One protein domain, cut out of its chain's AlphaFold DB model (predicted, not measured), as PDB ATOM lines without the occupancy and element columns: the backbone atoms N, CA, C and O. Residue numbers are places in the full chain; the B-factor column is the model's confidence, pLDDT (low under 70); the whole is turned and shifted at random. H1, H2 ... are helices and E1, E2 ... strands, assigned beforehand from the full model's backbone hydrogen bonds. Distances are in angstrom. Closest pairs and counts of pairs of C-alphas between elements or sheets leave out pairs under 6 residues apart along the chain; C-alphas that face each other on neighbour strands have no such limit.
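Overview. This is residues 490 to 545 and 557 to 654 of the 1153 residues of the protein "Ubiquinone biosynthesis protein UbiJ" of Arcicella rosea (UniProt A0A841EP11). The model is a long, twisted sandwich, two sheets only partly face to face: one of E1 to E6, branched at E4, the other of E7 to E11, curled like part of a barrel. The sheets come nearest where E6, at an edge of the first, passes E8 of the second; the turn of the hairpin E3 and E4 lies at one end of the long axis, the turn of the hairpin E9 and E10 at the other. The printed part has 154 residues, with one short named helix and eleven named strands in the order E1 E2 E3 E4 H1 E5 E6 E7 E8 E9 E10 E11. The class is mostly strand, and the neighbour strands of both sheets are antiparallel, with the order E7 E8 E9 E10 E11 across the second. The whole is compact by its radius of gyration of the C-alphas, 17.2 A, yet elongated in outline, with spans of 63 by 33 by 26 A.

Arrangement. E1, residues 497 to 499, forms a hairpin with E2, residues 504 to 508; N 497 and O 506 are 2.8 A apart. E4, residues 522 to 536, lies on the other side of E2, with N 505 and O 534 at 2.8 A. E3, residues 513 to 519, forms a hairpin with E4, with N 515 and O 526 at 2.8 A. E4 bends by 78 degrees at residue 532 and its pairing is staggered: it pairs with E3 over residues 522 to 528 and with E2 over residues 531 to 535, both on one side of it. E5, residues 558 to 570, lies on the other side of E4, with N 529 and O 567 at 2.8 A, and E6, residues 576 to 583, is an edge strand beside E5, with N 563 and O 582 at 2.8 A. H1, residues 537 to 541, only grazes this twisted sheet, with its residues 537 to 540; its one O i to N i+4 pair is within hydrogen-bond range. The chain changes to the other sheet of the sandwich, two sheets face to face, at the link from E6 to E7, residues 587 to 589. There E8, residues 592 to 604, E9, residues 607 to 619, E10, residues 623 to 636, and E11, residues 644 to 654, follow E7 in a meander, each strand the antiparallel neighbour of the one before. Pairs within hydrogen-bond range are N 589 and O 592 at 2.9 A for E7 and E8, N 602 and O 609 at 2.8 A for E8 and E9, N 612 and O 629 at 2.8 A for E9 and E10, and N 634 and O 646 at 2.8 A for E10 and E11. The facing parts of the two sheets are 9.3 A apart centre to centre, with their strands at 23 degrees. The closest C-alphas of E6 and E8 are those of Leu 581 and Ile 599, 5.9 A apart, while E4 and E10 are apart.

Along the chain. E1 begins at C-alpha 497, (-32.218, -39.800, -30.354). From first to last C-alpha, E4 measures 37.1 A, E5 28.8 A, E8 34.5 A, E9 37.6 A, E10 43.2 A and E11 31.1 A. E10 begins at C-alpha 623, (-28.514, -68.132, -56.937), and E11 ends at C-alpha 654, (-40.155, -63.373, -49.946).

Size, cuts and confidence. The two C-alphas farthest apart are those of Gly 521 and Asn 621, 63.4 A. Residues 546 to 556 are not printed, and C-alphas 545 and 557 are 21.0 A apart across the cut, which lies in the link from H1 to E5. Of the links that are printed whole, none is long. The mean pLDDT of the printed part is 75.8; 48 residues are under 70, among them residues 536 to 545, 584 to 593 and 617 to 625.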
ATOM      1  N   VAL A 490     -32.147 -22.555 -33.787       72.81
ATOM      2  CA  VAL A 490     -30.941 -23.344 -34.044       72.81
ATOM      3  C   VAL A 490     -30.929 -24.513 -33.066       72.81
ATOM      4  O   VAL A 490     -30.772 -24.342 -31.851       72.81
ATOM      5  N   VAL A 491     -31.113 -25.708 -33.618       72.69
ATOM      6  CA  VAL A 491     -30.997 -26.989 -32.919       72.69
ATOM      7  C   VAL A 491     -29.564 -27.168 -32.413       72.69
ATOM      8  O   VAL A 491     -28.606 -26.920 -33.141       72.69
ATOM      9  N   ARG A 492     -29.399 -27.615 -31.164       68.69
ATOM     10  CA  ARG A 492     -28.106 -28.109 -30.676       68.69
ATOM     11  C   ARG A 492     -27.936 -29.552 -31.139       68.69
ATOM     12  O   ARG A 492     -28.857 -30.352 -30.991       68.69
ATOM     13  N   THR A 493     -26.763 -29.888 -31.666       59.88
ATOM     14  CA  THR A 493     -26.412 -31.258 -32.057       59.88
ATOM     15  C   THR A 493     -26.571 -32.215 -30.876       59.88
ATOM     16  O   THR A 493     -25.888 -32.093 -29.859       59.88
ATOM     17  N   VAL A 494     -27.487 -33.172 -31.017       63.00
ATOM     18  CA  VAL A 494     -27.667 -34.290 -30.086       63.00
ATOM     19  C   VAL A 494     -26.954 -35.494 -30.686       63.00
ATOM     20  O   VAL A 494     -27.131 -35.772 -31.871       63.00
ATOM     21  N   SER A 495     -26.152 -36.203 -29.892       63.38
ATOM     22  CA  SER A 495     -25.396 -37.361 -30.378       63.38
ATOM     23  C   SER A 495     -26.308 -38.496 -30.847       63.38
ATOM     24  O   SER A 495     -26.056 -39.051 -31.910       63.38
ATOM     25  N   GLN A 496     -27.364 -38.826 -30.094       79.94
ATOM     26  CA  GLN A 496     -28.358 -39.844 -30.461       79.94
ATOM     27  C   GLN A 496     -29.765 -39.498 -29.940       79.94
ATOM     28  O   GLN A 496     -29.912 -39.003 -28.823       79.94
ATOM     29  N   LEU A 497     -30.796 -39.823 -30.727       85.12
ATOM     30  CA  LEU A 497     -32.218 -39.800 -30.354       85.12
ATOM     31  C   LEU A 497     -32.875 -41.170 -30.597       85.12
ATOM     32  O   LEU A 497     -32.455 -41.902 -31.487       85.12
ATOM     33  N   ASN A 498     -33.942 -41.506 -29.870       85.00
ATOM     34  CA  ASN A 498     -34.754 -42.704 -30.115       85.00
ATOM     35  C   ASN A 498     -35.923 -42.375 -31.054       85.00
ATOM     36  O   ASN A 498     -36.849 -41.672 -30.662       85.00
ATOM     37  N   PHE A 499     -35.915 -42.896 -32.280       86.19
ATOM     38  CA  PHE A 499     -37.058 -42.822 -33.194       86.19
ATOM     39  C   PHE A 499     -37.967 -44.039 -32.958       86.19
ATOM     40  O   PHE A 499     -37.883 -45.068 -33.638       86.19
ATOM     41  N   ASP A 500     -38.825 -43.928 -31.942       79.50
ATOM     42  CA  ASP A 500     -39.692 -44.994 -31.423       79.50
ATOM     43  C   ASP A 500     -40.699 -45.553 -32.442       79.50
ATOM     44  O   ASP A 500     -41.108 -46.714 -32.307       79.50
ATOM     45  N   VAL A 501     -41.052 -44.767 -33.469       80.00
ATOM     46  CA  VAL A 501     -41.879 -45.181 -34.621       80.00
ATOM     47  C   VAL A 501     -41.236 -46.312 -35.434       80.00
ATOM     48  O   VAL A 501     -41.939 -47.200 -35.910       80.00
ATOM     49  N   TRP A 502     -39.904 -46.327 -35.548       78.69
ATOM     50  CA  TRP A 502     -39.140 -47.331 -36.308       78.69
ATOM     51  C   TRP A 502     -38.260 -48.215 -35.411       78.69
ATOM     52  O   TRP A 502     -37.470 -49.007 -35.916       78.69
ATOM     53  N   LYS A 503     -38.381 -48.075 -34.079       78.56
ATOM     54  CA  LYS A 503     -37.514 -48.714 -33.062       78.56
ATOM     55  C   LYS A 503     -36.014 -48.485 -33.320       78.56
ATOM     56  O   LYS A 503     -35.184 -49.347 -33.041       78.56
ATOM     57  N   ALA A 504     -35.680 -47.305 -33.839       79.94
ATOM     58  CA  ALA A 504     -34.343 -46.949 -34.303       79.94
ATOM     59  C   ALA A 504     -33.645 -45.946 -33.370       79.94
ATOM     60  O   ALA A 504     -34.301 -45.150 -32.695       79.94
ATOM     61  N   ARG A 505     -32.309 -45.921 -33.383       85.38
ATOM     62  CA  ARG A 505     -31.500 -44.808 -32.861       85.38
ATOM     63  C   ARG A 505     -31.078 -43.909 -34.015       85.38
ATOM     64  O   ARG A 505     -30.421 -44.379 -34.936       85.38
ATOM     65  N   ALA A 506     -31.444 -42.635 -33.959       87.25
ATOM     66  CA  ALA A 506     -31.078 -41.617 -34.932       87.25
ATOM     67  C   ALA A 506     -29.857 -40.817 -34.461       87.25
ATOM     68  O   ALA A 506     -29.904 -40.192 -33.401       87.25
ATOM     69  N   THR A 507     -28.799 -40.774 -35.265       88.06
ATOM     70  CA  THR A 507     -27.665 -39.851 -35.094       88.06
ATOM     71  C   THR A 507     -27.904 -38.643 -35.998       88.06
ATOM     72  O   THR A 507     -27.905 -38.792 -37.219       88.06
ATOM     73  N   LEU A 508     -28.145 -37.453 -35.432       87.44
ATOM     74  CA  LEU A 508     -28.454 -36.250 -36.218       87.44
ATOM     75  C   LEU A 508     -27.187 -35.514 -36.674       87.44
ATOM     76  O   LEU A 508     -26.306 -35.203 -35.873       87.44
ATOM     77  N   PHE A 509     -27.131 -35.158 -37.956       86.19
ATOM     78  CA  PHE A 509     -26.059 -34.344 -38.524       86.19
ATOM     79  C   PHE A 509     -26.255 -32.843 -38.215       86.19
ATOM     80  O   PHE A 509     -27.400 -32.391 -38.082       86.19
ATOM     81  N   PRO A 510     -25.170 -32.036 -38.142       81.75
ATOM     82  CA  PRO A 510     -25.221 -30.644 -37.673       81.75
ATOM     83  C   PRO A 510     -26.030 -29.660 -38.529       81.75
ATOM     84  O   PRO A 510     -26.273 -28.541 -38.089       81.75
ATOM     85  N   ASN A 511     -26.435 -30.046 -39.740       83.19
ATOM     86  CA  ASN A 511     -27.305 -29.256 -40.614       83.19
ATOM     87  C   ASN A 511     -28.811 -29.498 -40.369       83.19
ATOM     88  O   ASN A 511     -29.638 -28.916 -41.066       83.19
ATOM     89  N   SER A 512     -29.175 -30.341 -39.397       86.25
ATOM     90  CA  SER A 512     -30.562 -30.518 -38.950       86.25
ATOM     91  C   SER A 512     -31.091 -29.255 -38.258       86.25
ATOM     92  O   SER A 512     -30.384 -28.635 -37.463       86.25
ATOM     93  N   SER A 513     -32.344 -28.878 -38.516       85.94
ATOM     94  CA  SER A 513     -32.941 -27.628 -38.020       85.94
ATOM     95  C   SER A 513     -34.431 -27.765 -37.684       85.94
ATOM     96  O   SER A 513     -35.078 -28.745 -38.059       85.94
ATOM     97  N   VAL A 514     -34.977 -26.783 -36.958       86.56
ATOM     98  CA  VAL A 514     -36.416 -26.658 -36.675       86.56
ATOM     99  C   VAL A 514     -36.855 -25.214 -36.909       86.56
ATOM    100  O   VAL A 514     -36.224 -24.278 -36.424       86.56
ATOM    101  N   SER A 515     -37.969 -25.035 -37.610       85.88
ATOM    102  CA  SER A 515     -38.681 -23.763 -37.717       85.88
ATOM    103  C   SER A 515     -39.890 -23.750 -36.780       85.88
ATOM    104  O   SER A 515     -40.593 -24.755 -36.668       85.88
ATOM    105  N   LEU A 516     -40.136 -22.610 -36.130       85.56
ATOM    106  CA  LEU A 516     -41.375 -22.303 -35.410       85.56
ATOM    107  C   LEU A 516     -41.997 -21.047 -36.034       85.56
ATOM    108  O   LEU A 516     -41.918 -19.947 -35.483       85.56
ATOM    109  N   LYS A 517     -42.613 -21.216 -37.208       84.38
ATOM    110  CA  LYS A 517     -43.488 -20.179 -37.771       84.38
ATOM    111  C   LYS A 517     -44.684 -19.987 -36.832       84.38
ATOM    112  O   LYS A 517     -45.102 -20.945 -36.181       84.38
ATOM    113  N   VAL A 518     -45.232 -18.778 -36.761       84.94
ATOM    114  CA  VAL A 518     -46.505 -18.515 -36.076       84.94
ATOM    115  C   VAL A 518     -47.524 -18.022 -37.088       84.94
ATOM    116  O   VAL A 518     -47.232 -17.145 -37.900       84.94
ATOM    117  N   GLU A 519     -48.716 -18.602 -37.024       84.31
ATOM    118  CA  GLU A 519     -49.892 -18.219 -37.802       84.31
ATOM    119  C   GLU A 519     -51.080 -18.192 -36.837       84.31
ATOM    120  O   GLU A 519     -51.214 -19.085 -36.002       84.31
ATOM    121  N   ASP A 520     -51.879 -17.123 -36.877       83.81
ATOM    122  CA  ASP A 520     -53.040 -16.891 -35.998       83.81
ATOM    123  C   ASP A 520     -52.775 -17.077 -34.484       83.81
ATOM    124  O   ASP A 520     -53.658 -17.433 -33.703       83.81
ATOM    125  N   GLY A 521     -51.536 -16.813 -34.046       81.38
ATOM    126  CA  GLY A 521     -51.101 -16.972 -32.652       81.38
ATOM    127  C   GLY A 521     -50.804 -18.419 -32.236       81.38
ATOM    128  O   GLY A 521     -50.728 -18.707 -31.043       81.38
ATOM    129  N   VAL A 522     -50.637 -19.334 -33.195       86.25
ATOM    130  CA  VAL A 522     -50.316 -20.751 -32.974       86.25
ATOM    131  C   VAL A 522     -48.997 -21.104 -33.666       86.25
ATOM    132  O   VAL A 522     -48.761 -20.727 -34.814       86.25
ATOM    133  N   PHE A 523     -48.126 -21.849 -32.979       88.56
ATOM    134  CA  PHE A 523     -46.904 -22.385 -33.584       88.56
ATOM    135  C   PHE A 523     -47.212 -23.396 -34.697       88.56
ATOM    136  O   PHE A 523     -48.066 -24.263 -34.544       88.56
ATOM    137  N   LYS A 524     -46.430 -23.360 -35.775       88.75
ATOM    138  CA  LYS A 524     -46.401 -24.367 -36.844       88.75
ATOM    139  C   LYS A 524     -44.994 -24.987 -36.906       88.75
ATOM    140  O   LYS A 524     -44.147 -24.506 -37.663       88.75
ATOM    141  N   PRO A 525     -44.680 -25.988 -36.059       88.88
ATOM    142  CA  PRO A 525     -43.405 -26.688 -36.114       88.88
ATOM    143  C   PRO A 525     -43.144 -27.353 -37.461       88.88
ATOM    144  O   PRO A 525     -43.985 -28.063 -38.013       88.88
ATOM    145  N   THR A 526     -41.921 -27.193 -37.954       90.88
ATOM    146  CA  THR A 526     -41.361 -28.066 -38.987       90.88
ATOM    147  C   THR A 526     -39.914 -28.378 -38.638       90.88
ATOM    148  O   THR A 526     -39.108 -27.460 -38.501       90.88
ATOM    149  N   ALA A 527     -39.574 -29.657 -38.494       90.06
ATOM    150  CA  ALA A 527     -38.193 -30.109 -38.348       90.06
ATOM    151  C   ALA A 527     -37.688 -30.625 -39.693       90.06
ATOM    152  O   ALA A 527     -38.350 -31.468 -40.288       90.06
ATOM    153  N   THR A 528     -36.516 -30.174 -40.137       91.44
ATOM    154  CA  THR A 528     -35.814 -30.718 -41.308       91.44
ATOM    155  C   THR A 528     -34.538 -31.382 -40.817       91.44
ATOM    156  O   THR A 528     -33.627 -30.717 -40.321       91.44
ATOM    157  N   LEU A 529     -34.504 -32.709 -40.896       90.50
ATOM    158  CA  LEU A 529     -33.506 -33.552 -40.249       90.50
ATOM    159  C   LEU A 529     -32.653 -34.297 -41.284       90.50
ATOM    160  O   LEU A 529     -33.132 -34.748 -42.326       90.50
ATOM    161  N   HIS A 530     -31.376 -34.460 -40.960       90.50
ATOM    162  CA  HIS A 530     -30.400 -35.234 -41.726       90.50
ATOM    163  C   HIS A 530     -29.601 -36.089 -40.740       90.50
ATOM    164  O   HIS A 530     -29.342 -35.638 -39.624       90.50
ATOM    165  N   GLY A 531     -29.206 -37.304 -41.113       90.25
ATOM    166  CA  GLY A 531     -28.546 -38.196 -40.162       90.25
ATOM    167  C   GLY A 531     -28.417 -39.638 -40.627       90.25
ATOM    168  O   GLY A 531     -28.565 -39.942 -41.810       90.25
ATOM    169  N   SER A 532     -28.188 -40.531 -39.668       88.56
ATOM    170  CA  SER A 532     -28.250 -41.983 -39.848       88.56
ATOM    171  C   SER A 532     -29.145 -42.651 -38.799       88.56
ATOM    172  O   SER A 532     -29.356 -42.101 -37.716       88.56
ATOM    173  N   LEU A 533     -29.690 -43.824 -39.127       86.44
ATOM    174  CA  LEU A 533     -30.540 -44.654 -38.272       86.44
ATOM    175  C   LEU A 533     -29.915 -46.043 -38.079       86.44
ATOM    176  O   LEU A 533     -29.613 -46.724 -39.059       86.44
ATOM    177  N   ASP A 534     -29.813 -46.475 -36.822       82.31
ATOM    178  CA  ASP A 534     -29.472 -47.847 -36.431       82.31
ATOM    179  C   ASP A 534     -30.716 -48.554 -35.871       82.31
ATOM    180  O   ASP A 534     -31.295 -48.099 -34.879       82.31
ATOM    181  N   ILE A 535     -31.126 -49.677 -36.468       74.88
ATOM    182  CA  ILE A 535     -32.310 -50.456 -36.071       74.88
ATOM    183  C   ILE A 535     -31.871 -51.744 -35.367       74.88
ATOM    184  O   ILE A 535     -31.448 -52.722 -35.987       74.88
ATOM    185  N   ASP A 536     -32.002 -51.731 -34.041       65.56
ATOM    186  CA  ASP A 536     -31.629 -52.825 -33.145       65.56
ATOM    187  C   ASP A 536     -32.830 -53.765 -32.930       65.56
ATOM    188  O   ASP A 536     -33.643 -53.586 -32.018       65.56
ATOM    189  N   TYR A 537     -32.973 -54.756 -33.815       58.56
ATOM    190  CA  TYR A 537     -34.127 -55.662 -33.848       58.56
ATOM    191  C   TYR A 537     -34.306 -56.474 -32.550       58.56
ATOM    192  O   TYR A 537     -35.436 -56.738 -32.135       58.56
ATOM    193  N   ALA A 538     -33.211 -56.798 -31.852       54.84
ATOM    194  CA  ALA A 538     -33.262 -57.490 -30.564       54.84
ATOM    195  C   ALA A 538     -33.962 -56.641 -29.484       54.84
ATOM    196  O   ALA A 538     -34.770 -57.164 -28.715       54.84
ATOM    197  N   GLN A 539     -33.727 -55.323 -29.476       52.22
ATOM    198  CA  GLN A 539     -34.434 -54.390 -28.588       52.22
ATOM    199  C   GLN A 539     -35.862 -54.056 -29.044       52.22
ATOM    200  O   GLN A 539     -36.665 -53.597 -28.230       52.22
ATOM    201  N   ALA A 540     -36.192 -54.253 -30.324       47.19
ATOM    202  CA  ALA A 540     -37.556 -54.081 -30.821       47.19
ATOM    203  C   ALA A 540     -38.485 -55.196 -30.308       47.19
ATOM    204  O   ALA A 540     -39.601 -54.907 -29.879       47.19
ATOM    205  N   LEU A 541     -38.003 -56.447 -30.292       47.28
ATOM    206  CA  LEU A 541     -38.733 -57.598 -29.748       47.28
ATOM    207  C   LEU A 541     -38.917 -57.507 -28.226       47.28
ATOM    208  O   LEU A 541     -40.031 -57.671 -27.738       47.28
ATOM    209  N   SER A 542     -37.866 -57.160 -27.474       45.88
ATOM    210  CA  SER A 542     -37.895 -57.120 -26.000       45.88
ATOM    211  C   SER A 542     -38.733 -55.977 -25.390       45.88
ATOM    212  O   SER A 542     -38.621 -55.700 -24.196       45.88
ATOM    213  N   ARG A 543     -39.510 -55.250 -26.203       44.66
ATOM    214  CA  ARG A 543     -40.412 -54.162 -25.780       44.66
ATOM    215  C   ARG A 543     -41.852 -54.346 -26.283       44.66
ATOM    216  O   ARG A 543     -42.657 -53.426 -26.158       44.66
ATOM    217  N   ALA A 544     -42.178 -55.510 -26.845       42.56
ATOM    218  CA  ALA A 544     -43.555 -55.930 -27.070       42.56
ATOM    219  C   ALA A 544     -44.063 -56.658 -25.813       42.56
ATOM    220  O   ALA A 544     -43.567 -57.730 -25.474       42.56
ATOM    221  N   ASN A 545     -45.028 -56.071 -25.103       37.31
ATOM    222  CA  ASN A 545     -45.613 -56.698 -23.915       37.31
ATOM    223  C   ASN A 545     -46.489 -57.898 -24.322       37.31
ATOM    224  O   ASN A 545     -47.514 -57.697 -24.971       37.31
ATOM    225  N   VAL A 557     -30.191 -59.937 -37.252       55.66
ATOM    226  CA  VAL A 557     -30.372 -58.853 -38.230       55.66
ATOM    227  C   VAL A 557     -30.336 -57.506 -37.514       55.66
ATOM    228  O   VAL A 557     -31.237 -57.156 -36.755       55.66
ATOM    229  N   ASN A 558     -29.275 -56.742 -37.763       60.16
ATOM    230  CA  ASN A 558     -29.011 -55.445 -37.147       60.16
ATOM    231  C   ASN A 558     -28.692 -54.442 -38.265       60.16
ATOM    232  O   ASN A 558     -27.603 -54.484 -38.838       60.16
ATOM    233  N   PHE A 559     -29.663 -53.598 -38.621       67.25
ATOM    234  CA  PHE A 559     -29.521 -52.635 -39.714       67.25
ATOM    235  C   PHE A 559     -28.767 -51.416 -39.177       67.25
ATOM    236  O   PHE A 559     -29.318 -50.677 -38.361       67.25
ATOM    237  N   LYS A 560     -27.524 -51.193 -39.609       69.50
ATOM    238  CA  LYS A 560     -26.700 -50.066 -39.140       69.50
ATOM    239  C   LYS A 560     -26.517 -49.019 -40.227       69.50
ATOM    240  O   LYS A 560     -26.360 -49.366 -41.389       69.50
ATOM    241  N   THR A 561     -26.485 -47.746 -39.851       74.12
ATOM    242  CA  THR A 561     -26.149 -46.646 -40.768       74.12
ATOM    243  C   THR A 561     -27.117 -46.486 -41.960       74.12
ATOM    244  O   THR A 561     -26.701 -46.147 -43.070       74.12
ATOM    245  N   ILE A 562     -28.434 -46.646 -41.753       85.00
ATOM    246  CA  ILE A 562     -29.424 -46.193 -42.751       85.00
ATOM    247  C   ILE A 562     -29.372 -44.659 -42.789       85.00
ATOM    248  O   ILE A 562     -29.889 -43.985 -41.899       85.00
ATOM    249  N   THR A 563     -28.714 -44.090 -43.792       89.38
ATOM    250  CA  THR A 563     -28.530 -42.643 -43.938       89.38
ATOM    251  C   THR A 563     -29.793 -42.001 -44.499       89.38
ATOM    252  O   THR A 563     -30.326 -42.452 -45.512       89.38
ATOM    253  N   PHE A 564     -30.249 -40.914 -43.878       90.75
ATOM    254  CA  PHE A 564     -31.408 -40.141 -44.313       90.75
ATOM    255  C   PHE A 564     -31.053 -38.670 -44.552       90.75
ATOM    256  O   PHE A 564     -30.247 -38.069 -43.833       90.75
ATOM    257  N   ARG A 565     -31.672 -38.062 -45.567       91.62
ATOM    258  CA  ARG A 565     -31.538 -36.625 -45.859       91.62
ATOM    259  C   ARG A 565     -32.917 -36.012 -46.059       91.62
ATOM    260  O   ARG A 565     -33.769 -36.631 -46.689       91.62
ATOM    261  N   ASN A 566     -33.095 -34.801 -45.525       91.88
ATOM    262  CA  ASN A 566     -34.334 -34.032 -45.610       91.88
ATOM    263  C   ASN A 566     -35.554 -34.860 -45.149       91.88
ATOM    264  O   ASN A 566     -36.576 -34.942 -45.824       91.88
ATOM    265  N   LEU A 567     -35.407 -35.509 -43.985       91.69
ATOM    266  CA  LEU A 567     -36.529 -36.034 -43.211       91.69
ATOM    267  C   LEU A 567     -37.255 -34.826 -42.618       91.69
ATOM    268  O   LEU A 567     -36.779 -34.218 -41.656       91.69
ATOM    269  N   LYS A 568     -38.381 -34.463 -43.219       92.56
ATOM    270  CA  LYS A 568     -39.219 -33.353 -42.787       92.56
ATOM    271  C   LYS A 568     -40.342 -33.886 -41.902       92.56
ATOM    272  O   LYS A 568     -41.062 -34.798 -42.297       92.56
ATOM    273  N   LEU A 569     -40.481 -33.328 -40.704       90.94
ATOM    274  CA  LEU A 569     -41.556 -33.628 -39.750       90.94
ATOM    275  C   LEU A 569     -42.394 -32.366 -39.541       90.94
ATOM    276  O   LEU A 569     -41.822 -31.302 -39.309       90.94
ATOM    277  N   SER A 570     -43.719 -32.485 -39.572       90.00
ATOM    278  CA  SER A 570     -44.658 -31.352 -39.567       90.00
ATOM    279  C   SER A 570     -45.816 -31.554 -38.574       90.00
ATOM    280  O   SER A 570     -46.140 -32.685 -38.203       90.00
ATOM    281  N   THR A 571     -46.467 -30.468 -38.138       87.31
ATOM    282  CA  THR A 571     -47.785 -30.529 -37.464       87.31
ATOM    283  C   THR A 571     -48.970 -30.551 -38.427       87.31
ATOM    284  O   THR A 571     -50.105 -30.653 -37.977       87.31
ATOM    285  N   GLU A 572     -48.726 -30.451 -39.729       85.75
ATOM    286  CA  GLU A 572     -49.744 -30.391 -40.784       85.75
ATOM    287  C   GLU A 572     -49.392 -31.357 -41.919       85.75
ATOM    288  O   GLU A 572     -48.219 -31.676 -42.121       85.75
ATOM    289  N   ALA A 573     -50.395 -31.835 -42.659       81.25
ATOM    290  CA  ALA A 573     -50.185 -32.796 -43.736       81.25
ATOM    291  C   ALA A 573     -49.418 -32.168 -44.928       81.25
ATOM    292  O   ALA A 573     -49.801 -31.084 -45.370       81.25
ATOM    293  N   PRO A 574     -48.398 -32.843 -45.499       86.31
ATOM    294  CA  PRO A 574     -47.839 -34.139 -45.094       86.31
ATOM    295  C   PRO A 574     -47.024 -34.071 -43.786       86.31
ATOM    296  O   PRO A 574     -46.072 -33.306 -43.648       86.31
ATOM    297  N   TYR A 575     -47.390 -34.920 -42.820       86.69
ATOM    298  CA  TYR A 575     -46.810 -34.925 -41.467       86.69
ATOM    299  C   TYR A 575     -45.376 -35.484 -41.407       86.69
ATOM    300  O   TYR A 575     -44.624 -35.152 -40.487       86.69
ATOM    301  N   ILE A 576     -45.021 -36.345 -42.365       88.00
ATOM    302  CA  ILE A 576     -43.669 -36.845 -42.631       88.00
ATOM    303  C   ILE A 576     -43.436 -36.744 -44.141       88.00
ATOM    304  O   ILE A 576     -44.295 -37.155 -44.916       88.00
ATOM    305  N   GLU A 577     -42.261 -36.269 -44.543       88.62
ATOM    306  CA  GLU A 577     -41.707 -36.422 -45.894       88.62
ATOM    307  C   GLU A 577     -40.237 -36.856 -45.766       88.62
ATOM    308  O   GLU A 577     -39.564 -36.466 -44.810       88.62
ATOM    309  N   ILE A 578     -39.720 -37.657 -46.704       88.50
ATOM    310  CA  ILE A 578     -38.299 -38.041 -46.740       88.50
ATOM    311  C   ILE A 578     -37.807 -37.999 -48.187       88.50
ATOM    312  O   ILE A 578     -38.299 -38.747 -49.025       88.50
ATOM    313  N   GLU A 579     -36.828 -37.141 -48.477       88.19
ATOM    314  CA  GLU A 579     -36.244 -37.008 -49.822       88.19
ATOM    315  C   GLU A 579     -35.346 -38.200 -50.189       88.19
ATOM    316  O   GLU A 579     -35.325 -38.648 -51.334       88.19
ATOM    317  N   TYR A 580     -34.583 -38.710 -49.219       87.06
ATOM    318  CA  TYR A 580     -33.607 -39.769 -49.453       87.06
ATOM    319  C   TYR A 580     -33.433 -40.678 -48.239       87.06
ATOM    320  O   TYR A 580     -33.169 -40.202 -47.131       87.06
ATOM    321  N   LEU A 581     -33.468 -41.986 -48.501       87.44
ATOM    322  CA  LEU A 581     -32.947 -43.046 -47.644       87.44
ATOM    323  C   LEU A 581     -31.876 -43.826 -48.420       87.44
ATOM    324  O   LEU A 581     -32.018 -44.063 -49.617       87.44
ATOM    325  N   GLY A 582     -30.818 -44.242 -47.733       82.38
ATOM    326  CA  GLY A 582     -29.764 -45.098 -48.273       82.38
ATOM    327  C   GLY A 582     -29.149 -45.964 -47.180       82.38
ATOM    328  O   GLY A 582     -29.316 -45.683 -45.997       82.38
ATOM    329  N   TYR A 583     -28.442 -47.021 -47.566       82.31
ATOM    330  CA  TYR A 583     -27.758 -47.929 -46.648       82.31
ATOM    331  C   TYR A 583     -26.348 -48.191 -47.164       82.31
ATOM    332  O   TYR A 583     -26.182 -48.453 -48.354       82.31
ATOM    333  N   ASP A 584     -25.361 -48.113 -46.277       68.31
ATOM    334  CA  ASP A 584     -23.950 -48.316 -46.602       68.31
ATOM    335  C   ASP A 584     -23.331 -49.291 -45.590       68.31
ATOM    336  O   ASP A 584     -23.212 -48.985 -44.400       68.31
ATOM    337  N   GLY A 585     -23.016 -50.501 -46.058       66.81
ATOM    338  CA  GLY A 585     -22.475 -51.595 -45.251       66.81
ATOM    339  C   GLY A 585     -22.872 -52.988 -45.751       66.81
ATOM    340  O   GLY A 585     -23.832 -53.155 -46.502       66.81
ATOM    341  N   ASP A 586     -22.153 -54.010 -45.287       65.31
ATOM    342  CA  ASP A 586     -22.486 -55.418 -45.537       65.31
ATOM    343  C   ASP A 586     -23.555 -55.915 -44.547       65.31
ATOM    344  O   ASP A 586     -23.351 -55.860 -43.332       65.31
ATOM    345  N   ILE A 587     -24.655 -56.497 -45.043       68.56
ATOM    346  CA  ILE A 587     -25.543 -57.351 -44.233       68.56
ATOM    347  C   ILE A 587     -25.302 -58.817 -44.582       68.56
ATOM    348  O   ILE A 587     -25.023 -59.178 -45.728       68.56
ATOM    349  N   LYS A 588     -25.444 -59.685 -43.575       64.69
ATOM    350  CA  LYS A 588     -25.531 -61.133 -43.757       64.69
ATOM    351  C   LYS A 588     -26.741 -61.681 -43.014       64.69
ATOM    352  O   LYS A 588     -26.947 -61.342 -41.854       64.69
ATOM    353  N   VAL A 589     -27.501 -62.568 -43.652       61.66
ATOM    354  CA  VAL A 589     -28.611 -63.308 -43.031       61.66
ATOM    355  C   VAL A 589     -28.262 -64.788 -43.066       61.66
ATOM    356  O   VAL A 589     -27.965 -65.337 -44.123       61.66
ATOM    357  N   GLY A 590     -28.199 -65.433 -41.897       56.59
ATOM    358  CA  GLY A 590     -27.700 -66.813 -41.792       56.59
ATOM    359  C   GLY A 590     -26.252 -66.991 -42.284       56.59
ATOM    360  O   GLY A 590     -25.877 -68.082 -42.696       56.59
ATOM    361  N   GLY A 591     -25.455 -65.914 -42.296       57.34
ATOM    362  CA  GLY A 591     -24.098 -65.878 -42.856       57.34
ATOM    363  C   GLY A 591     -24.015 -65.562 -44.359       57.34
ATOM    364  O   GLY A 591     -22.936 -65.203 -44.829       57.34
ATOM    365  N   MET A 592     -25.130 -65.619 -45.094       62.66
ATOM    366  CA  MET A 592     -25.189 -65.330 -46.534       62.66
ATOM    367  C   MET A 592     -25.287 -63.819 -46.803       62.66
ATOM    368  O   MET A 592     -26.081 -63.163 -46.126       62.66
ATOM    369  N   PRO A 593     -24.527 -63.245 -47.762       68.00
ATOM    370  CA  PRO A 593     -24.593 -61.817 -48.084       68.00
ATOM    371  C   PRO A 593     -25.989 -61.361 -48.518       68.00
ATOM    372  O   PRO A 593     -26.661 -62.036 -49.298       68.00
ATOM    373  N   MET A 594     -26.394 -60.184 -48.051       72.12
ATOM    374  CA  MET A 594     -27.664 -59.541 -48.369       72.12
ATOM    375  C   MET A 594     -27.416 -58.088 -48.768       72.12
ATOM    376  O   MET A 594     -26.715 -57.363 -48.063       72.12
ATOM    377  N   THR A 595     -28.017 -57.659 -49.874       75.12
ATOM    378  CA  THR A 595     -28.013 -56.264 -50.329       75.12
ATOM    379  C   THR A 595     -29.426 -55.693 -50.292       75.12
ATOM    380  O   THR A 595     -30.405 -56.424 -50.456       75.12
ATOM    381  N   PHE A 596     -29.546 -54.376 -50.108       76.31
ATOM    382  CA  PHE A 596     -30.789 -53.667 -50.408       76.31
ATOM    383  C   PHE A 596     -30.740 -53.152 -51.842       76.31
ATOM    384  O   PHE A 596     -29.808 -52.451 -52.226       76.31
ATOM    385  N   SER A 597     -31.751 -53.505 -52.630       69.44
ATOM    386  CA  SER A 597     -31.936 -53.008 -53.993       69.44
ATOM    387  C   SER A 597     -32.608 -51.634 -54.013       69.44
ATOM    388  O   SER A 597     -32.408 -50.870 -54.955       69.44
ATOM    389  N   ASN A 598     -33.404 -51.314 -52.987       74.25
ATOM    390  CA  ASN A 598     -34.162 -50.069 -52.886       74.25
ATOM    391  C   ASN A 598     -34.579 -49.803 -51.427       74.25
ATOM    392  O   ASN A 598     -34.914 -50.744 -50.707       74.25
ATOM    393  N   ILE A 599     -34.609 -48.538 -50.996       82.06
ATOM    394  CA  ILE A 599     -35.150 -48.136 -49.688       82.06
ATOM    395  C   ILE A 599     -36.085 -46.949 -49.903       82.06
ATOM    396  O   ILE A 599     -35.664 -45.898 -50.382       82.06
ATOM    397  N   GLN A 600     -37.359 -47.122 -49.562       81.62
ATOM    398  CA  GLN A 600     -38.417 -46.151 -49.841       81.62
ATOM    399  C   GLN A 600     -39.234 -45.853 -48.591       81.62
ATOM    400  O   GLN A 600     -39.463 -46.733 -47.761       81.62
ATOM    401  N   ALA A 601     -39.687 -44.607 -48.474       79.44
ATOM    402  CA  ALA A 601     -40.646 -44.182 -47.469       79.44
ATOM    403  C   ALA A 601     -41.986 -43.883 -48.148       79.44
ATOM    404  O   ALA A 601     -42.050 -43.082 -49.076       79.44
ATOM    405  N   PHE A 602     -43.051 -44.517 -47.667       79.50
ATOM    406  CA  PHE A 602     -44.425 -44.276 -48.095       79.50
ATOM    407  C   PHE A 602     -45.203 -43.628 -46.953       79.50
ATOM    408  O   PHE A 602     -45.172 -44.122 -45.826       79.50
ATOM    409  N   THR A 603     -45.920 -42.545 -47.241       74.88
ATOM    410  CA  THR A 603     -46.711 -41.797 -46.256       74.88
ATOM    411  C   THR A 603     -48.105 -41.527 -46.803       74.88
ATOM    412  O   THR A 603     -48.245 -40.888 -47.842       74.88
ATOM    413  N   ASP A 604     -49.125 -41.996 -46.092       74.88
ATOM    414  CA  ASP A 604     -50.539 -41.872 -46.455       74.88
ATOM    415  C   ASP A 604     -51.330 -41.384 -45.237       74.88
ATOM    416  O   ASP A 604     -51.636 -42.156 -44.327       74.88
ATOM    417  N   GLY A 605     -51.604 -40.077 -45.186       77.88
ATOM    418  CA  GLY A 605     -52.356 -39.428 -44.110       77.88
ATOM    419  C   GLY A 605     -51.762 -39.670 -42.718       77.88
ATOM    420  O   GLY A 605     -50.859 -38.959 -42.286       77.88
ATOM    421  N   GLN A 606     -52.300 -40.667 -42.011       82.25
ATOM    422  CA  GLN A 606     -51.878 -41.090 -40.668       82.25
ATOM    423  C   GLN A 606     -50.993 -42.352 -40.671       82.25
ATOM    424  O   GLN A 606     -50.706 -42.890 -39.607       82.25
ATOM    425  N   ASN A 607     -50.557 -42.848 -41.828       82.44
ATOM    426  CA  ASN A 607     -49.701 -44.027 -41.965       82.44
ATOM    427  C   ASN A 607     -48.331 -43.631 -42.533       82.44
ATOM    428  O   ASN A 607     -48.252 -42.829 -43.462       82.44
ATOM    429  N   ALA A 608     -47.257 -44.229 -42.019       80.81
ATOM    430  CA  ALA A 608     -45.898 -44.075 -42.534       80.81
ATOM    431  C   ALA A 608     -45.202 -45.440 -42.560       80.81
ATOM    432  O   ALA A 608     -45.230 -46.172 -41.575       80.81
ATOM    433  N   THR A 609     -44.580 -45.808 -43.675       81.81
ATOM    434  CA  THR A 609     -43.907 -47.102 -43.852       81.81
ATOM    435  C   THR A 609     -42.538 -46.893 -44.479       81.81
ATOM    436  O   THR A 609     -42.456 -46.303 -45.550       81.81
ATOM    437  N   ILE A 610     -41.476 -47.410 -43.854       80.00
ATOM    438  CA  ILE A 610     -40.173 -47.565 -44.517       80.00
ATOM    439  C   ILE A 610     -40.081 -48.999 -45.034       80.00
ATOM    440  O   ILE A 610     -40.202 -49.943 -44.255       80.00
ATOM    441  N   SER A 611     -39.859 -49.160 -46.334       81.94
ATOM    442  CA  SER A 611     -39.669 -50.449 -47.001       81.94
ATOM    443  C   SER A 611     -38.260 -50.588 -47.568       81.94
ATOM    444  O   SER A 611     -37.760 -49.674 -48.222       81.94
ATOM    445  N   PHE A 612     -37.676 -51.763 -47.374       79.62
ATOM    446  CA  PHE A 612     -36.374 -52.195 -47.853       79.62
ATOM    447  C   PHE A 612     -36.594 -53.355 -48.832       79.62
ATOM    448  O   PHE A 612     -36.907 -54.470 -48.408       79.62
ATOM    449  N   GLY A 613     -36.447 -53.094 -50.130       80.69
ATOM    450  CA  GLY A 613     -36.331 -54.151 -51.132       80.69
ATOM    451  C   GLY A 613     -34.945 -54.773 -51.028       80.69
ATOM    452  O   GLY A 613     -33.952 -54.049 -50.927       80.69
ATOM    453  N   SER A 614     -34.859 -56.101 -50.994       76.00
ATOM    454  CA  SER A 614     -33.627 -56.822 -50.673       76.00
ATOM    455  C   SER A 614     -33.396 -58.054 -51.537       76.00
ATOM    456  O   SER A 614     -34.336 -58.667 -52.036       76.00
ATOM    457  N   ASN A 615     -32.125 -58.420 -51.685       77.19
ATOM    458  CA  ASN A 615     -31.673 -59.614 -52.382       77.19
ATOM    459  C   ASN A 615     -30.652 -60.352 -51.501       77.19
ATOM    460  O   ASN A 615     -29.651 -59.773 -51.076       77.19
ATOM    461  N   VAL A 616     -30.914 -61.624 -51.202       71.19
ATOM    462  CA  VAL A 616     -30.016 -62.502 -50.440       71.19
ATOM    463  C   VAL A 616     -29.298 -63.431 -51.412       71.19
ATOM    464  O   VAL A 616     -29.929 -64.229 -52.106       71.19
ATOM    465  N   ASN A 617     -27.971 -63.354 -51.452       67.56
ATOM    466  CA  ASN A 617     -27.124 -64.166 -52.318       67.56
ATOM    467  C   ASN A 617     -26.728 -65.466 -51.602       67.56
ATOM    468  O   ASN A 617     -25.958 -65.447 -50.644       67.56
ATOM    469  N   LEU A 618     -27.254 -66.597 -52.078       65.06
ATOM    470  CA  LEU A 618     -27.094 -67.912 -51.448       65.06
ATOM    471  C   LEU A 618     -25.997 -68.768 -52.101       65.06
ATOM    472  O   LEU A 618     -25.615 -69.797 -51.546       65.06
ATOM    473  N   MET A 619     -25.492 -68.379 -53.280       55.91
ATOM    474  CA  MET A 619     -24.411 -69.089 -53.968       55.91
ATOM    475  C   MET A 619     -23.617 -68.157 -54.886       55.91
ATOM    476  O   MET A 619     -24.177 -67.457 -55.732       55.91
ATOM    477  N   LYS A 620     -22.283 -68.231 -54.786       53.19
ATOM    478  CA  LYS A 620     -21.357 -67.540 -55.693       53.19
ATOM    479  C   LYS A 620     -21.694 -67.887 -57.151       53.19
ATOM    480  O   LYS A 620     -21.514 -69.027 -57.566       53.19
ATOM    481  N   ASN A 621     -22.119 -66.872 -57.904       54.44
ATOM    482  CA  ASN A 621     -22.582 -66.917 -59.296       54.44
ATOM    483  C   ASN A 621     -23.948 -67.615 -59.509       54.44
ATOM    484  O   ASN A 621     -24.009 -68.743 -59.990       54.44
ATOM    485  N   GLY A 622     -25.050 -66.885 -59.284       55.44
ATOM    486  CA  GLY A 622     -26.327 -67.162 -59.969       55.44
ATOM    487  C   GLY A 622     -27.468 -67.769 -59.147       55.44
ATOM    488  O   GLY A 622     -28.435 -68.239 -59.750       55.44
ATOM    489  N   PHE A 623     -27.396 -67.751 -57.810       65.00
ATOM    490  CA  PHE A 623     -28.514 -68.132 -56.937       65.00
ATOM    491  C   PHE A 623     -28.766 -67.063 -55.868       65.00
ATOM    492  O   PHE A 623     -28.020 -66.943 -54.895       65.00
ATOM    493  N   SER A 624     -29.846 -66.307 -56.033       67.75
ATOM    494  CA  SER A 624     -30.279 -65.292 -55.073       67.75
ATOM    495  C   SER A 624     -31.793 -65.302 -54.897       67.75
ATOM    496  O   SER A 624     -32.517 -65.715 -55.806       67.75
ATOM    497  N   VAL A 625     -32.245 -64.845 -53.733       66.69
ATOM    498  CA  VAL A 625     -33.656 -64.745 -53.345       66.69
ATOM    499  C   VAL A 625     -33.987 -63.286 -53.066       66.69
ATOM    500  O   VAL A 625     -33.331 -62.654 -52.239       66.69
ATOM    501  N   ASP A 626     -35.008 -62.772 -53.740       75.25
ATOM    502  CA  ASP A 626     -35.548 -61.434 -53.518       75.25
ATOM    503  C   ASP A 626     -36.571 -61.452 -52.372       75.25
ATOM    504  O   ASP A 626     -37.318 -62.423 -52.191       75.25
ATOM    505  N   GLY A 627     -36.621 -60.372 -51.597       71.81
ATOM    506  CA  GLY A 627     -37.584 -60.186 -50.518       71.81
ATOM    507  C   GLY A 627     -37.707 -58.734 -50.071       71.81
ATOM    508  O   GLY A 627     -36.764 -57.957 -50.178       71.81
ATOM    509  N   ASP A 628     -38.862 -58.374 -49.528       75.06
ATOM    510  CA  ASP A 628     -39.199 -57.021 -49.098       75.06
ATOM    511  C   ASP A 628     -39.466 -57.007 -47.587       75.06
ATOM    512  O   ASP A 628     -40.274 -57.788 -47.076       75.06
ATOM    513  N   ILE A 629     -38.799 -56.109 -46.861       74.31
ATOM    514  CA  ILE A 629     -39.006 -55.873 -45.423       74.31
ATOM    515  C   ILE A 629     -39.628 -54.489 -45.265       74.31
ATOM    516  O   ILE A 629     -39.081 -53.518 -45.772       74.31
ATOM    517  N   ALA A 630     -40.738 -54.360 -44.542       78.56
ATOM    518  CA  ALA A 630     -41.385 -53.070 -44.307       78.56
ATOM    519  C   ALA A 630     -41.693 -52.837 -42.823       78.56
ATOM    520  O   ALA A 630     -42.331 -53.668 -42.177       78.56
ATOM    521  N   ILE A 631     -41.263 -51.683 -42.308       78.69
ATOM    522  CA  ILE A 631     -41.494 -51.193 -40.946       78.69
ATOM    523  C   ILE A 631     -42.610 -50.151 -41.008       78.69
ATOM    524  O   ILE A 631     -42.460 -49.123 -41.669       78.69
ATOM    525  N   LYS A 632     -43.726 -50.417 -40.328       81.56
ATOM    526  CA  LYS A 632     -44.942 -49.598 -40.364       81.56
ATOM    527  C   LYS A 632     -45.082 -48.781 -39.085       81.56
ATOM    528  O   LYS A 632     -44.815 -49.273 -37.990       81.56
ATOM    529  N   GLY A 633     -45.568 -47.558 -39.224       82.75
ATOM    530  CA  GLY A 633     -45.917 -46.651 -38.140       82.75
ATOM    531  C   GLY A 633     -47.233 -45.926 -38.417       82.75
ATOM    532  O   GLY A 633     -47.637 -45.762 -39.571       82.75
ATOM    533  N   LYS A 634     -47.905 -45.503 -37.346       85.50
ATOM    534  CA  LYS A 634     -49.213 -44.845 -37.381       85.50
ATOM    535  C   LYS A 634     -49.198 -43.583 -36.521       85.50
ATOM    536  O   LYS A 634     -48.686 -43.607 -35.407       85.50
ATOM    537  N   LEU A 635     -49.757 -42.492 -37.028       84.75
ATOM    538  CA  LEU A 635     -49.908 -41.237 -36.305       84.75
ATOM    539  C   LEU A 635     -51.108 -41.317 -35.359       84.75
ATOM    540  O   LEU A 635     -52.229 -41.606 -35.771       84.75
ATOM    541  N   ASN A 636     -50.857 -41.003 -34.097       79.00
ATOM    542  CA  ASN A 636     -51.849 -40.675 -33.092       79.00
ATOM    543  C   ASN A 636     -51.908 -39.143 -32.961       79.00
ATOM    544  O   ASN A 636     -50.881 -38.489 -32.769       79.00
ATOM    545  N   THR A 637     -53.101 -38.566 -33.107       71.94
ATOM    546  CA  THR A 637     -53.353 -37.115 -33.017       71.94
ATOM    547  C   THR A 637     -54.121 -36.713 -31.754       71.94
ATOM    548  O   THR A 637     -54.555 -35.567 -31.647       71.94
ATOM    549  N   ASN A 638     -54.303 -37.628 -30.791       64.44
ATOM    550  CA  ASN A 638     -55.044 -37.362 -29.556       64.44
ATOM    551  C   ASN A 638     -54.463 -36.144 -28.809       64.44
ATOM    552  O   ASN A 638     -53.265 -36.091 -28.525       64.44
ATOM    553  N   THR A 639     -55.321 -35.174 -28.483       52.19
ATOM    554  CA  THR A 639     -54.960 -33.855 -27.945       52.19
ATOM    555  C   THR A 639     -54.113 -33.924 -26.679       52.19
ATOM    556  O   THR A 639     -53.164 -33.153 -26.536       52.19
ATOM    557  N   ASP A 640     -54.395 -34.877 -25.791       56.66
ATOM    558  CA  ASP A 640     -53.713 -34.980 -24.497       56.66
ATOM    559  C   ASP A 640     -52.282 -35.503 -24.668       56.66
ATOM    560  O   ASP A 640     -51.328 -34.976 -24.081       56.66
ATOM    561  N   ALA A 641     -52.106 -36.489 -25.553       55.75
ATOM    562  CA  ALA A 641     -50.805 -37.042 -25.916       55.75
ATOM    563  C   ALA A 641     -49.999 -36.074 -26.794       55.75
ATOM    564  O   ALA A 641     -48.805 -35.873 -26.552       55.75
ATOM    565  N   GLY A 642     -50.652 -35.383 -27.731       68.69
ATOM    566  CA  GLY A 642     -50.022 -34.633 -28.816       68.69
ATOM    567  C   GLY A 642     -49.764 -35.507 -30.047       68.69
ATOM    568  O   GLY A 642     -49.993 -36.712 -30.017       68.69
ATOM    569  N   HIS A 643     -49.263 -34.907 -31.130       81.81
ATOM    570  CA  HIS A 643     -48.949 -35.647 -32.358       81.81
ATOM    571  C   HIS A 643     -47.786 -36.617 -32.109       81.81
ATOM    572  O   HIS A 643     -46.657 -36.182 -31.872       81.81
ATOM    573  N   GLN A 644     -48.059 -37.919 -32.174       84.44
ATOM    574  CA  GLN A 644     -47.081 -38.968 -31.899       84.44
ATOM    575  C   GLN A 644     -47.207 -40.125 -32.894       84.44
ATOM    576  O   GLN A 644     -48.276 -40.694 -33.080       84.44
ATOM    577  N   TRP A 645     -46.098 -40.484 -33.532       84.25
ATOM    578  CA  TRP A 645     -45.991 -41.633 -34.417       84.25
ATOM    579  C   TRP A 645     -45.633 -42.884 -33.616       84.25
ATOM    580  O   TRP A 645     -44.549 -43.003 -33.044       84.25
ATOM    581  N   GLU A 646     -46.555 -43.835 -33.600       84.00
ATOM    582  CA  GLU A 646     -46.437 -45.120 -32.925       84.00
ATOM    583  C   GLU A 646     -45.982 -46.207 -33.910       84.00
ATOM    584  O   GLU A 646     -46.274 -46.154 -35.105       84.00
ATOM    585  N   PHE A 647     -45.261 -47.213 -33.417       80.44
ATOM    586  CA  PHE A 647     -44.850 -48.376 -34.209       80.44
ATOM    587  C   PHE A 647     -46.046 -49.313 -34.425       80.44
ATOM    588  O   PHE A 647     -46.622 -49.807 -33.458       80.44
ATOM    589  N   ALA A 648     -46.388 -49.582 -35.685       75.75
ATOM    590  CA  ALA A 648     -47.561 -50.357 -36.096       75.75
ATOM    591  C   ALA A 648     -47.226 -51.782 -36.592       75.75
ATOM    592  O   ALA A 648     -48.123 -52.515 -37.006       75.75
ATOM    593  N   GLY A 649     -45.949 -52.182 -36.558       70.19
ATOM    594  CA  GLY A 649     -45.494 -53.545 -36.850       70.19
ATOM    595  C   GLY A 649     -44.474 -53.648 -37.985       70.19
ATOM    596  O   GLY A 649     -44.075 -52.656 -38.596       70.19
ATOM    597  N   ILE A 650     -44.048 -54.879 -38.269       66.50
ATOM    598  CA  ILE A 650     -43.123 -55.220 -39.360       66.50
ATOM    599  C   ILE A 650     -43.773 -56.300 -40.227       66.50
ATOM    600  O   ILE A 650     -44.386 -57.228 -39.705       66.50
ATOM    601  N   SER A 651     -43.624 -56.198 -41.546       64.75
ATOM    602  CA  SER A 651     -44.019 -57.241 -42.499       64.75
ATOM    603  C   SER A 651     -42.846 -57.628 -43.393       64.75
ATOM    604  O   SER A 651     -42.162 -56.748 -43.910       64.75
ATOM    605  N   VAL A 652     -42.649 -58.932 -43.595       63.91
ATOM    606  CA  VAL A 652     -41.621 -59.507 -44.477       63.91
ATOM    607  C   VAL A 652     -42.306 -60.322 -45.573       63.91
ATOM    608  O   VAL A 652     -43.218 -61.098 -45.285       63.91
ATOM    609  N   VAL A 653     -41.871 -60.154 -46.820       64.12
ATOM    610  CA  VAL A 653     -42.366 -60.879 -48.000       64.12
ATOM    611  C   VAL A 653     -41.168 -61.469 -48.742       64.12
ATOM    612  O   VAL A 653     -40.208 -60.756 -48.997       64.12
ATOM    613  N   VAL A 654     -41.201 -62.752 -49.107       64.88
ATOM    614  CA  VAL A 654     -40.155 -63.373 -49.946       64.88
ATOM    615  C   VAL A 654     -40.610 -63.306 -51.401       64.88
ATOM    616  O   VAL A 654     -41.407 -64.127 -51.854       64.88
TER     617      VAL A 654